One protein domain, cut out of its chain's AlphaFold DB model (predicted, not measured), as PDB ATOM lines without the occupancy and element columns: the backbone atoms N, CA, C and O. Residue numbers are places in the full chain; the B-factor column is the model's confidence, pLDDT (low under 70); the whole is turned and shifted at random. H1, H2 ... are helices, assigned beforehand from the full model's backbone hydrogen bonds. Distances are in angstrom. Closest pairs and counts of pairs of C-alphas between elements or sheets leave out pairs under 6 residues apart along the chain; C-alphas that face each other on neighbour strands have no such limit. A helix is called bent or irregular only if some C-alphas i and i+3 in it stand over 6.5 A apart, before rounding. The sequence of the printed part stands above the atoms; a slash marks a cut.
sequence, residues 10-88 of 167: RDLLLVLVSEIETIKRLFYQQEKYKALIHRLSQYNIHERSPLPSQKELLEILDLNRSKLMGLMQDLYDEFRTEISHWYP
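AT A GLANCE: This is residues 10 to 88 of the 167 residues of an uncharacterized protein of Balneola sp. EhC07 (UniProt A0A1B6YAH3). One long helix, H5, is crossed by short H1, while the helical hairpin of H2 and H3 stands crosswise close by and H4 sits near H5's first end. A long loop, residues 41 to 53, joins H3 to H4. The 79 printed residues hold five named helices, H1 to H5 in order, and no named strand: all helix, compact, radius of gyration of the C-alphas 12.2 A, spans 38 by 28 by 21 A.

HOW THE PARTS SIT: H1, residues 10 to 18, touches residues 72 to 76 of H5, residues 65 to 84, at a steep tilt of 50 degrees; closest are the C-alphas of Leu 12 and Met 72, 6.5 A. H2, residues 20 to 27, and H3, residues 31 to 40, form a hairpin and touch, opposite ways at a shallow tilt of 7 degrees; closest are the C-alphas of Lys 24 and Ile 37, 6.4 A. H4, residues 54 to 61, only just touches H5, with 3 pairs of C-alphas within 8 A, closest Leu 58 and Arg 65, 6.8 A. H4 is apart from H1 and H2. Every O i to N i+4 pair is within hydrogen-bond range in H1, H2, H4 and H5; in H3, 4 of 6.

IN THESE COORDINATES: H1 begins at C-alpha 10 (74.265, -101.490, -7.435). H3, 14.9 A long, is irregular: C-alphas 32 and 35 are 7.6 A apart. H5, 28.0 A long, ends at C-alpha 84 (78.395, -111.345, -26.442).

THE WHOLE: The C-alphas of Glu 59 and Pro 88 are farthest apart, 39.1 A. The printed part has no cut; H3 to H4 is a long link. Residues 85 to 88 have pLDDT under 70.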
ATOM      1  N   ARG A  10      73.212-100.657  -8.020       92.88
ATOM      2  CA  ARG A  10      74.265-101.490  -7.435       92.88
ATOM      3  C   ARG A  10      74.738-102.559  -8.414       92.88
ATOM      4  O   ARG A  10      75.942-102.763  -8.516       92.88
ATOM      5  N   ASP A  11      73.816-103.185  -9.138       92.62
ATOM      6  CA  ASP A  11      74.154-104.208 -10.131       92.62
ATOM      7  C   ASP A  11      74.964-103.595 -11.277       92.62
ATOM      8  O   ASP A  11      76.038-104.093 -11.609       92.62
ATOM      9  N   LEU A  12      74.505-102.454 -11.810       95.88
ATOM     10  CA  LEU A  12      75.226-101.717 -12.850       95.88
ATOM     11  C   LEU A  12      76.616-101.294 -12.371       95.88
ATOM     12  O   LEU A  12      77.597-101.471 -13.084       95.88
ATOM     13  N   LEU A  13      76.720-100.753 -11.155       95.56
ATOM     14  CA  LEU A  13      77.996-100.304 -10.608       95.56
ATOM     15  C   LEU A  13      78.996-101.456 -10.477       95.56
ATOM     16  O   LEU A  13      80.154-101.292 -10.851       95.56
ATOM     17  N   LEU A  14      78.561-102.604  -9.954       92.19
ATOM     18  CA  LEU A  14      79.434-103.761  -9.763       92.19
ATOM     19  C   LEU A  14      79.992-104.260 -11.093       92.19
ATOM     20  O   LEU A  14      81.206-104.403 -11.208       92.19
ATOM     21  N   VAL A  15      79.127-104.455 -12.092       91.19
ATOM     22  CA  VAL A  15      79.540-104.947 -13.414       91.19
ATOM     23  C   VAL A  15      80.457-103.948 -14.120       91.19
ATOM     24  O   VAL A  15      81.500-104.323 -14.650       91.19
ATOM     25  N   LEU A  16      80.095-102.661 -14.121       95.12
ATOM     26  CA  LEU A  16      80.875-101.646 -14.831       95.12
ATOM     27  C   LEU A  16      82.252-101.414 -14.188       95.12
ATOM     28  O   LEU A  16      83.207-101.118 -14.901       95.12
ATOM     29  N   VAL A  17      82.370-101.538 -12.862       94.81
ATOM     30  CA  VAL A  17      83.660-101.412 -12.165       94.81
ATOM     31  C   VAL A  17      84.501-102.679 -12.315       94.81
ATOM     32  O   VAL A  17      85.708-102.566 -12.512       94.81
ATOM     33  N   SER A  18      83.908-103.877 -12.255       90.81
ATOM     34  CA  SER A  18      84.668-105.128 -12.408       90.81
ATOM     35  C   SER A  18      85.298-105.259 -13.794       90.81
ATOM     36  O   SER A  18      86.426-105.721 -13.914       90.81
ATOM     37  N   GLU A  19      84.598-104.789 -14.827       91.81
ATOM     38  CA  GLU A  19      85.033-104.874 -16.226       91.81
ATOM     39  C   GLU A  19      85.621-103.562 -16.766       91.81
ATOM     40  O   GLU A  19      85.719-103.361 -17.981       91.81
ATOM     41  N   ILE A  20      86.012-102.639 -15.880       94.62
ATOM     42  CA  ILE A  20      86.301-101.252 -16.259       94.62
ATOM     43  C   ILE A  20      87.432-101.113 -17.283       94.62
ATOM     44  O   ILE A  20      87.355-100.258 -18.162       94.62
ATOM     45  N   GLU A  21      88.453-101.971 -17.236       92.44
ATOM     46  CA  GLU A  21      89.552-101.952 -18.211       92.44
ATOM     47  C   GLU A  21      89.085-102.375 -19.611       92.44
ATOM     48  O   GLU A  21      89.438-101.745 -20.614       92.44
ATOM     49  N   THR A  22      88.223-103.392 -19.691       91.75
ATOM     50  CA  THR A  22      87.612-103.832 -20.950       91.75
ATOM     51  C   THR A  22      86.685-102.753 -21.501       91.75
ATOM     52  O   THR A  22      86.789-102.388 -22.674       91.75
ATOM     53  N   ILE A  23      85.829-102.188 -20.645       95.00
ATOM     54  CA  ILE A  23      84.907-101.105 -21.000       95.00
ATOM     55  C   ILE A  23      85.680 -99.884 -21.496       95.00
ATOM     56  O   ILE A  23      85.345 -99.312 -22.530       95.00
ATOM     57  N   LYS A  24      86.761 -99.500 -20.813       95.38
ATOM     58  CA  LYS A  24      87.618 -98.384 -21.217       95.38
ATOM     59  C   LYS A  24      88.254 -98.627 -22.583       95.38
ATOM     60  O   LYS A  24      88.229 -97.739 -23.430       95.38
ATOM     61  N   ARG A  25      88.768 -99.829 -22.850       93.88
ATOM     62  CA  ARG A  25      89.325-100.166 -24.169       93.88
ATOM     63  C   ARG A  25      88.298-100.019 -25.299       93.88
ATOM     64  O   ARG A  25      88.671 -99.593 -26.387       93.88
ATOM     65  N   LEU A  26      87.039-100.367 -25.044       93.44
ATOM     66  CA  LEU A  26      85.976-100.399 -26.052       93.44
ATOM     67  C   LEU A  26      85.259 -99.057 -26.245       93.44
ATOM     68  O   LEU A  26      84.995 -98.649 -27.372       93.44
ATOM     69  N   PHE A  27      84.958 -98.359 -25.152       96.56
ATOM     70  CA  PHE A  27      83.981 -97.269 -25.143       96.56
ATOM     71  C   PHE A  27      84.575 -95.904 -24.776       96.56
ATOM     72  O   PHE A  27      83.881 -94.896 -24.883       96.56
ATOM     73  N   TYR A  28      85.852 -95.809 -24.382       94.44
ATOM     74  CA  TYR A  28      86.427 -94.543 -23.892       94.44
ATOM     75  C   TYR A  28      86.500 -93.426 -24.944       94.44
ATOM     76  O   TYR A  28      86.485 -92.249 -24.589       94.44
ATOM     77  N   GLN A  29      86.555 -93.777 -26.232       94.12
ATOM     78  CA  GLN A  29      86.524 -92.797 -27.328       94.12
ATOM     79  C   GLN A  29      85.115 -92.250 -27.598       94.12
ATOM     80  O   GLN A  29      84.963 -91.264 -28.316       94.12
ATOM     81  N   GLN A  30      84.074 -92.865 -27.031       95.50
ATOM     82  CA  GLN A  30      82.717 -92.359 -27.153       95.50
ATOM     83  C   GLN A  30      82.494 -91.236 -26.136       95.50
ATOM     84  O   GLN A  30      82.393 -91.475 -24.930       95.50
ATOM     85  N   GLU A  31      82.373 -89.999 -26.626       94.88
ATOM     86  CA  GLU A  31      82.232 -88.805 -25.777       94.88
ATOM     87  C   GLU A  31      81.070 -88.911 -24.777       94.88
ATOM     88  O   GLU A  31      81.194 -88.439 -23.647       94.88
ATOM     89  N   LYS A  32      79.981 -89.613 -25.131       95.94
ATOM     90  CA  LYS A  32      78.843 -89.821 -24.223       95.94
ATOM     91  C   LYS A  32      79.212 -90.551 -22.924       95.94
ATOM     92  O   LYS A  32      78.649 -90.234 -21.881       95.94
ATOM     93  N   TYR A  33      80.166 -91.483 -22.957       97.19
ATOM     94  CA  TYR A  33      80.526 -92.324 -21.808       97.19
ATOM     95  C   TYR A  33      81.802 -91.891 -21.097       97.19
ATOM     96  O   TYR A  33      82.065 -92.317 -19.973       97.19
ATOM     97  N   LYS A  34      82.607 -91.050 -21.739       96.19
ATOM     98  CA  LYS A  34      83.975 -90.727 -21.327       96.19
ATOM     99  C   LYS A  34      84.090 -90.274 -19.871       96.19
ATOM    100  O   LYS A  34      84.952 -90.772 -19.150       96.19
ATOM    101  N   ALA A  35      83.205 -89.383 -19.424       96.31
ATOM    102  CA  ALA A  35      83.195 -88.891 -18.044       96.31
ATOM    103  C   ALA A  35      82.850 -89.996 -17.031       96.31
ATOM    104  O   ALA A  35      83.529 -90.133 -16.012       96.31
ATOM    105  N   LEU A  36      81.841 -90.820 -17.337       97.50
ATOM    106  CA  LEU A  36      81.442 -91.954 -16.502       97.50
ATOM    107  C   LEU A  36      82.571 -92.986 -16.407       97.50
ATOM    108  O   LEU A  36      82.967 -93.343 -15.302       97.50
ATOM    109  N   ILE A  37      83.136 -93.412 -17.540       97.56
ATOM    110  CA  ILE A  37      84.236 -94.388 -17.581       97.56
ATOM    111  C   ILE A  37      85.456 -93.847 -16.834       97.56
ATOM    112  O   ILE A  37      86.054 -94.561 -16.031       97.56
ATOM    113  N   HIS A  38      85.813 -92.577 -17.053       96.31
ATOM    114  CA  HIS A  38      86.924 -91.953 -16.341       96.31
ATOM    115  C   HIS A  38      86.713 -92.002 -14.825       96.31
ATOM    116  O   HIS A  38      87.614 -92.430 -14.105       96.31
ATOM    117  N   ARG A  39      85.518 -91.639 -14.337       95.38
ATOM    118  CA  ARG A  39      85.220 -91.701 -12.903       95.38
ATOM    119  C   ARG A  39      85.226 -93.134 -12.373       95.38
ATOM    120  O   ARG A  39      85.845 -93.381 -11.345       95.38
ATOM    121  N   LEU A  40      84.582 -94.076 -13.062       95.31
ATOM    122  CA  LEU A  40      84.520 -95.474 -12.622       95.31
ATOM    123  C   LEU A  40      85.905 -96.138 -12.579       95.31
ATOM    124  O   LEU A  40      86.153 -96.941 -11.688       95.31
ATOM    125  N   SER A  41      86.834 -95.736 -13.455       94.00
ATOM    126  CA  SER A  41      88.216 -96.251 -13.468       94.00
ATOM    127  C   SER A  41      89.054 -95.892 -12.238       94.00
ATOM    128  O   SER A  41      90.173 -96.375 -12.097       94.00
ATOM    129  N   GLN A  42      88.533 -95.051 -11.343       92.88
ATOM    130  CA  GLN A  42      89.177 -94.705 -10.074       92.88
ATOM    131  C   GLN A  42      88.807 -95.661  -8.932       92.88
ATOM    132  O   GLN A  42      89.326 -95.509  -7.829       92.88
ATOM    133  N   TYR A  43      87.909 -96.620  -9.176       90.81
ATOM    134  CA  TYR A  43      87.468 -97.591  -8.182       90.81
ATOM    135  C   TYR A  43      87.928 -98.993  -8.558       90.81
ATOM    136  O   TYR A  43      88.000 -99.348  -9.731       90.81
ATOM    137  N   ASN A  44      88.195 -99.802  -7.537       85.06
ATOM    138  CA  ASN A  44      88.622-101.182  -7.690       85.06
ATOM    139  C   ASN A  44      87.770-102.073  -6.785       85.06
ATOM    140  O   ASN A  44      87.745-101.889  -5.570       85.06
ATOM    141  N   ILE A  45      87.080-103.049  -7.380       80.12
ATOM    142  CA  ILE A  45      86.198-103.974  -6.657       80.12
ATOM    143  C   ILE A  45      86.961-104.914  -5.706       80.12
ATOM    144  O   ILE A  45      86.377-105.454  -4.770       80.12
ATOM    145  N   HIS A  46      88.264-105.104  -5.930       76.88
ATOM    146  CA  HIS A  46      89.120-105.968  -5.116       76.88
ATOM    147  C   HIS A  46      89.821-105.224  -3.974       76.88
ATOM    148  O   HIS A  46      90.430-105.853  -3.107       76.88
ATOM    149  N   GLU A  47      89.746-103.894  -3.950       79.00
ATOM    150  CA  GLU A  47      90.298-103.095  -2.863       79.00
ATOM    151  C   GLU A  47      89.297-102.949  -1.716       79.00
ATOM    152  O   GLU A  47      88.085-102.975  -1.899       79.00
ATOM    153  N   ARG A  48      89.807-102.741  -0.493       71.75
ATOM    154  CA  ARG A  48      88.967-102.446   0.686       71.75
ATOM    155  C   ARG A  48      88.312-101.058   0.628       71.75
ATOM    156  O   ARG A  48      87.585-100.691   1.551       71.75
ATOM    157  N   SER A  49      88.605-100.279  -0.408       76.06
ATOM    158  CA  SER A  49      88.045 -98.953  -0.630       76.06
ATOM    159  C   SER A  49      86.553 -99.053  -0.963       76.06
ATOM    160  O   SER A  49      86.155 -99.930  -1.732       76.06
ATOM    161  N   PRO A  50      85.700 -98.178  -0.408       84.81
ATOM    162  CA  PRO A  50      84.281 -98.214  -0.720       84.81
ATOM    163  C   PRO A  50      84.037 -97.842  -2.189       84.81
ATOM    164  O   PRO A  50      84.589 -96.866  -2.698       84.81
ATOM    165  N   LEU A  51      83.170 -98.610  -2.850       90.75
ATOM    166  CA  LEU A  51      82.590 -98.232  -4.139       90.75
ATOM    167  C   LEU A  51      81.736 -96.960  -3.984       90.75
ATOM    168  O   LEU A  51      81.188 -96.723  -2.900       90.75
ATOM    169  N   PRO A  52      81.578 -96.151  -5.047       93.19
ATOM    170  CA  PRO A  52      80.882 -94.884  -4.929       93.19
ATOM    171  C   PRO A  52      79.405 -95.067  -4.630       93.19
ATOM    172  O   PRO A  52      78.735 -95.965  -5.149       93.19
ATOM    173  N   SER A  53      78.863 -94.137  -3.852       94.12
ATOM    174  CA  SER A  53      77.413 -94.046  -3.705       94.12
ATOM    175  C   SER A  53      76.772 -93.444  -4.960       94.12
ATOM    176  O   SER A  53      77.391 -92.672  -5.692       94.12
ATOM    177  N   GLN A  54      75.486 -93.727  -5.185       95.56
ATOM    178  CA  GLN A  54      74.745 -93.083  -6.274       95.56
ATOM    179  C   GLN A  54      74.762 -91.558  -6.134       95.56
ATOM    180  O   GLN A  54      74.945 -90.856  -7.118       95.56
ATOM    181  N   LYS A  55      74.608 -91.051  -4.906       95.06
ATOM    182  CA  LYS A  55      74.643 -89.614  -4.617       95.06
ATOM    183  C   LYS A  55      75.975 -88.986  -5.038       95.06
ATOM    184  O   LYS A  55      75.968 -87.955  -5.696       95.06
ATOM    185  N   GLU A  56      77.086 -89.642  -4.718       93.75
ATOM    186  CA  GLU A  56      78.429 -89.186  -5.090       93.75
ATOM    187  C   GLU A  56      78.598 -89.095  -6.613       93.75
ATOM    188  O   GLU A  56      79.066 -88.080  -7.121       93.75
ATOM    189  N   LEU A  57      78.166 -90.114  -7.366       95.81
ATOM    190  CA  LEU A  57      78.259 -90.076  -8.830       95.81
ATOM    191  C   LEU A  57      77.380 -88.989  -9.455       95.81
ATOM    192  O   LEU A  57      77.783 -88.392 -10.449       95.81
ATOM    193  N   LEU A  58      76.203 -88.722  -8.885       95.62
ATOM    194  CA  LEU A  58      75.326 -87.643  -9.351       95.62
ATOM    195  C   LEU A  58      75.988 -86.273  -9.196       95.62
ATOM    196  O   LEU A  58      75.947 -85.475 -10.128       95.62
ATOM    197  N   GLU A  59      76.613 -86.028  -8.043       94.88
ATOM    198  CA  GLU A  59      77.301 -84.770  -7.745       94.88
ATOM    199  C   GLU A  59      78.530 -84.575  -8.641       94.88
ATOM    200  O   GLU A  59      78.726 -83.500  -9.198       94.88
ATOM    201  N   ILE A  60      79.341 -85.618  -8.825       93.88
ATOM    202  CA  ILE A  60      80.606 -85.524  -9.568       93.88
ATOM    203  C   ILE A  60      80.390 -85.395 -11.073       93.88
ATOM    204  O   ILE A  60      81.143 -84.693 -11.745       93.88
ATOM    205  N   LEU A  61      79.387 -86.090 -11.610       94.69
ATOM    206  CA  LEU A  61      79.085 -86.063 -13.040       94.69
ATOM    207  C   LEU A  61      78.119 -84.931 -13.417       94.69
ATOM    208  O   LEU A  61      77.826 -84.778 -14.600       94.69
ATOM    209  N   ASP A  62      77.623 -84.167 -12.438       95.25
ATOM    210  CA  ASP A  62      76.576 -83.151 -12.608       95.25
ATOM    211  C   ASP A  62      75.345 -83.706 -13.353       95.25
ATOM    212  O   ASP A  62      74.831 -83.161 -14.334       95.25
ATOM    213  N   LEU A  63      74.884 -84.880 -12.906       94.75
ATOM    214  CA  LEU A  63      73.759 -85.595 -13.500       94.75
ATOM    215  C   LEU A  63      72.610 -85.730 -12.510       94.75
ATOM    216  O   LEU A  63      72.786 -85.913 -11.310       94.75
ATOM    217  N   ASN A  64      71.391 -85.739 -13.047       95.81
ATOM    218  CA  ASN A  64      70.237 -86.197 -12.287       95.81
ATOM    219  C   ASN A  64      70.140 -87.732 -12.312       95.81
ATOM    220  O   ASN A  64      70.737 -88.407 -13.155       95.81
ATOM    221  N   ARG A  65      69.335 -88.285 -11.398       95.12
ATOM    222  CA  ARG A  65      69.180 -89.737 -11.228       95.12
ATOM    223  C   ARG A  65      68.803 -90.459 -12.519       95.12
ATOM    224  O   ARG A  65      69.358 -91.515 -12.799       95.12
ATOM    225  N   SER A  66      67.870 -89.903 -13.290       95.19
ATOM    226  CA  SER A  66      67.399 -90.522 -14.531       95.19
ATOM    227  C   SER A  66      68.497 -90.559 -15.592       95.19
ATOM    228  O   SER A  66      68.683 -91.599 -16.215       95.19
ATOM    229  N   LYS A  67      69.263 -89.472 -15.743       96.19
ATOM    230  CA  LYS A  67      70.389 -89.406 -16.681       96.19
ATOM    231  C   LYS A  67      71.512 -90.362 -16.298       96.19
ATOM    232  O   LYS A  67      72.004 -91.061 -17.169       96.19
ATOM    233  N   LEU A  68      71.884 -90.430 -15.016       97.00
ATOM    234  CA  LEU A  68      72.918 -91.363 -14.557       97.00
ATOM    235  C   LEU A  68      72.500 -92.817 -14.796       97.00
ATOM    236  O   LEU A  68      73.255 -93.579 -15.386       97.00
ATOM    237  N   MET A  69      71.290 -93.189 -14.367       97.12
ATOM    238  CA  MET A  69      70.791 -94.553 -14.556       97.12
ATOM    239  C   MET A  69      70.670 -94.908 -16.038       97.12
ATOM    240  O   MET A  69      71.076 -95.995 -16.423       97.12
ATOM    241  N   GLY A  70      70.162 -93.986 -16.862       96.62
ATOM    242  CA  GLY A  70      70.082 -94.174 -18.307       96.62
ATOM    243  C   GLY A  70      71.459 -94.367 -18.936       96.62
ATOM    244  O   GLY A  70      71.636 -95.298 -19.703       96.62
ATOM    245  N   LEU A  71      72.446 -93.553 -18.553       97.06
ATOM    246  CA  LEU A  71      73.810 -93.654 -19.074       97.06
ATOM    247  C   LEU A  71      74.499 -94.964 -18.669       97.06
ATOM    248  O   LEU A  71      75.180 -95.575 -19.484       97.06
ATOM    249  N   MET A  72      74.329 -95.393 -17.416       97.44
ATOM    250  CA  MET A  72      74.886 -96.658 -16.929       97.44
ATOM    251  C   MET A  72      74.225 -97.863 -17.603       97.44
ATOM    252  O   MET A  72      74.923 -98.815 -17.938       97.44
ATOM    253  N   GLN A  73      72.906 -97.818 -17.810       96.88
ATOM    254  CA  GLN A  73      72.159 -98.873 -18.493       96.88
ATOM    255  C   GLN A  73      72.544 -98.950 -19.978       96.88
ATOM    256  O   GLN A  73      72.887-100.025 -20.446       96.88
ATOM    257  N   ASP A  74      72.599 -97.811 -20.676       96.75
ATOM    258  CA  ASP A  74      73.023 -97.706 -22.084       96.75
ATOM    259  C   ASP A  74      74.440 -98.269 -22.287       96.75
ATOM    260  O   ASP A  74      74.662 -99.127 -23.140       96.75
ATOM    261  N   LEU A  75      75.389 -97.878 -21.424       96.81
ATOM    262  CA  LEU A  75      76.753 -98.410 -21.455       96.81
ATOM    263  C   LEU A  75      76.792 -99.918 -21.185       96.81
ATOM    264  O   LEU A  75      77.543-100.639 -21.839       96.81
ATOM    265  N   TYR A  76      76.011-100.396 -20.216       95.19
ATOM    266  CA  TYR A  76      75.924-101.820 -19.901       95.19
ATOM    267  C   TYR A  76      75.350-102.626 -21.073       95.19
ATOM    268  O   TYR A  76      75.902-103.672 -21.407       95.19
ATOM    269  N   ASP A  77      74.288-102.146 -21.717       93.44
ATOM    270  CA  ASP A  77      73.628-102.851 -22.817       93.44
ATOM    271  C   ASP A  77      74.510-102.890 -24.074       93.44
ATOM    272  O   ASP A  77      74.624-103.937 -24.723       93.44
ATOM    273  N   GLU A  78      75.211-101.793 -24.384       94.06
ATOM    274  CA  GLU A  78      76.220-101.782 -25.446       94.06
ATOM    275  C   GLU A  78      77.394-102.707 -25.125       94.06
ATOM    276  O   GLU A  78      77.781-103.524 -25.963       94.06
ATOM    277  N   PHE A  79      77.932-102.644 -23.904       92.06
ATOM    278  CA  PHE A  79      79.011-103.528 -23.475       92.06
ATOM    279  C   PHE A  79      78.602-105.000 -23.569       92.06
ATOM    280  O   PHE A  79      79.335-105.790 -24.161       92.06
ATOM    281  N   ARG A  80      77.413-105.359 -23.061       87.88
ATOM    282  CA  ARG A  80      76.836-106.711 -23.153       87.88
ATOM    283  C   ARG A  80      76.751-107.168 -24.602       87.88
ATOM    284  O   ARG A  80      77.105-108.305 -24.906       87.88
ATOM    285  N   THR A  81      76.280-106.296 -25.488       87.12
ATOM    286  CA  THR A  81      76.152-106.603 -26.913       87.12
ATOM    287  C   THR A  81      77.523-106.857 -27.535       87.12
ATOM    288  O   THR A  81      77.705-107.882 -28.189       87.12
ATOM    289  N   GLU A  82      78.519-106.015 -27.267       85.94
ATOM    290  CA  GLU A  82      79.868-106.194 -27.814       85.94
ATOM    291  C   GLU A  82      80.547-107.473 -27.312       85.94
ATOM    292  O   GLU A  82      81.002-108.293 -28.111       85.94
ATOM    293  N   ILE A  83      80.551-107.716 -25.999       82.12
ATOM    294  CA  ILE A  83      81.204-108.909 -25.441       82.12
ATOM    295  C   ILE A  83      80.450-110.200 -25.760       82.12
ATOM    296  O   ILE A  83      81.066-111.264 -25.786       82.12
ATOM    297  N   SER A  84      79.142-110.147 -26.038       71.62
ATOM    298  CA  SER A  84      78.395-111.345 -26.442       71.62
ATOM    299  C   SER A  84      78.956-111.961 -27.729       71.62
ATOM    300  O   SER A  84      78.962-113.180 -27.880       71.62
ATOM    301  N   HIS A  85      79.534-111.135 -28.611       66.50
ATOM    302  CA  HIS A  85      80.238-111.588 -29.811       66.50
ATOM    303  C   HIS A  85      81.645-112.128 -29.522       66.50
ATOM    304  O   HIS A  85      82.215-112.820 -30.364       66.50
ATOM    305  N   TRP A  86      82.224-111.812 -28.359       66.06
ATOM    306  CA  TRP A  86      83.560-112.262 -27.944       66.06
ATOM    307  C   TRP A  86      83.547-113.611 -27.234       66.06
ATOM    308  O   TRP A  86      84.574-114.286 -27.204       66.06
ATOM    309  N   TYR A  87      82.390-114.025 -26.721       63.53
ATOM    310  CA  TYR A  87      82.169-115.348 -26.145       63.53
ATOM    311  C   TYR A  87      81.184-116.171 -26.992       63.53
ATOM    312  O   TYR A  87      80.152-116.606 -26.472       63.53
ATOM    313  N   PRO A  88      81.450-116.413 -28.294       65.69
ATOM    314  CA  PRO A  88      80.631-117.341 -29.053       65.69
ATOM    315  C   PRO A  88      80.826-118.731 -28.447       65.69
ATOM    316  O   PRO A  88      81.875-119.343 -28.631       65.69
TER     317      PRO A  88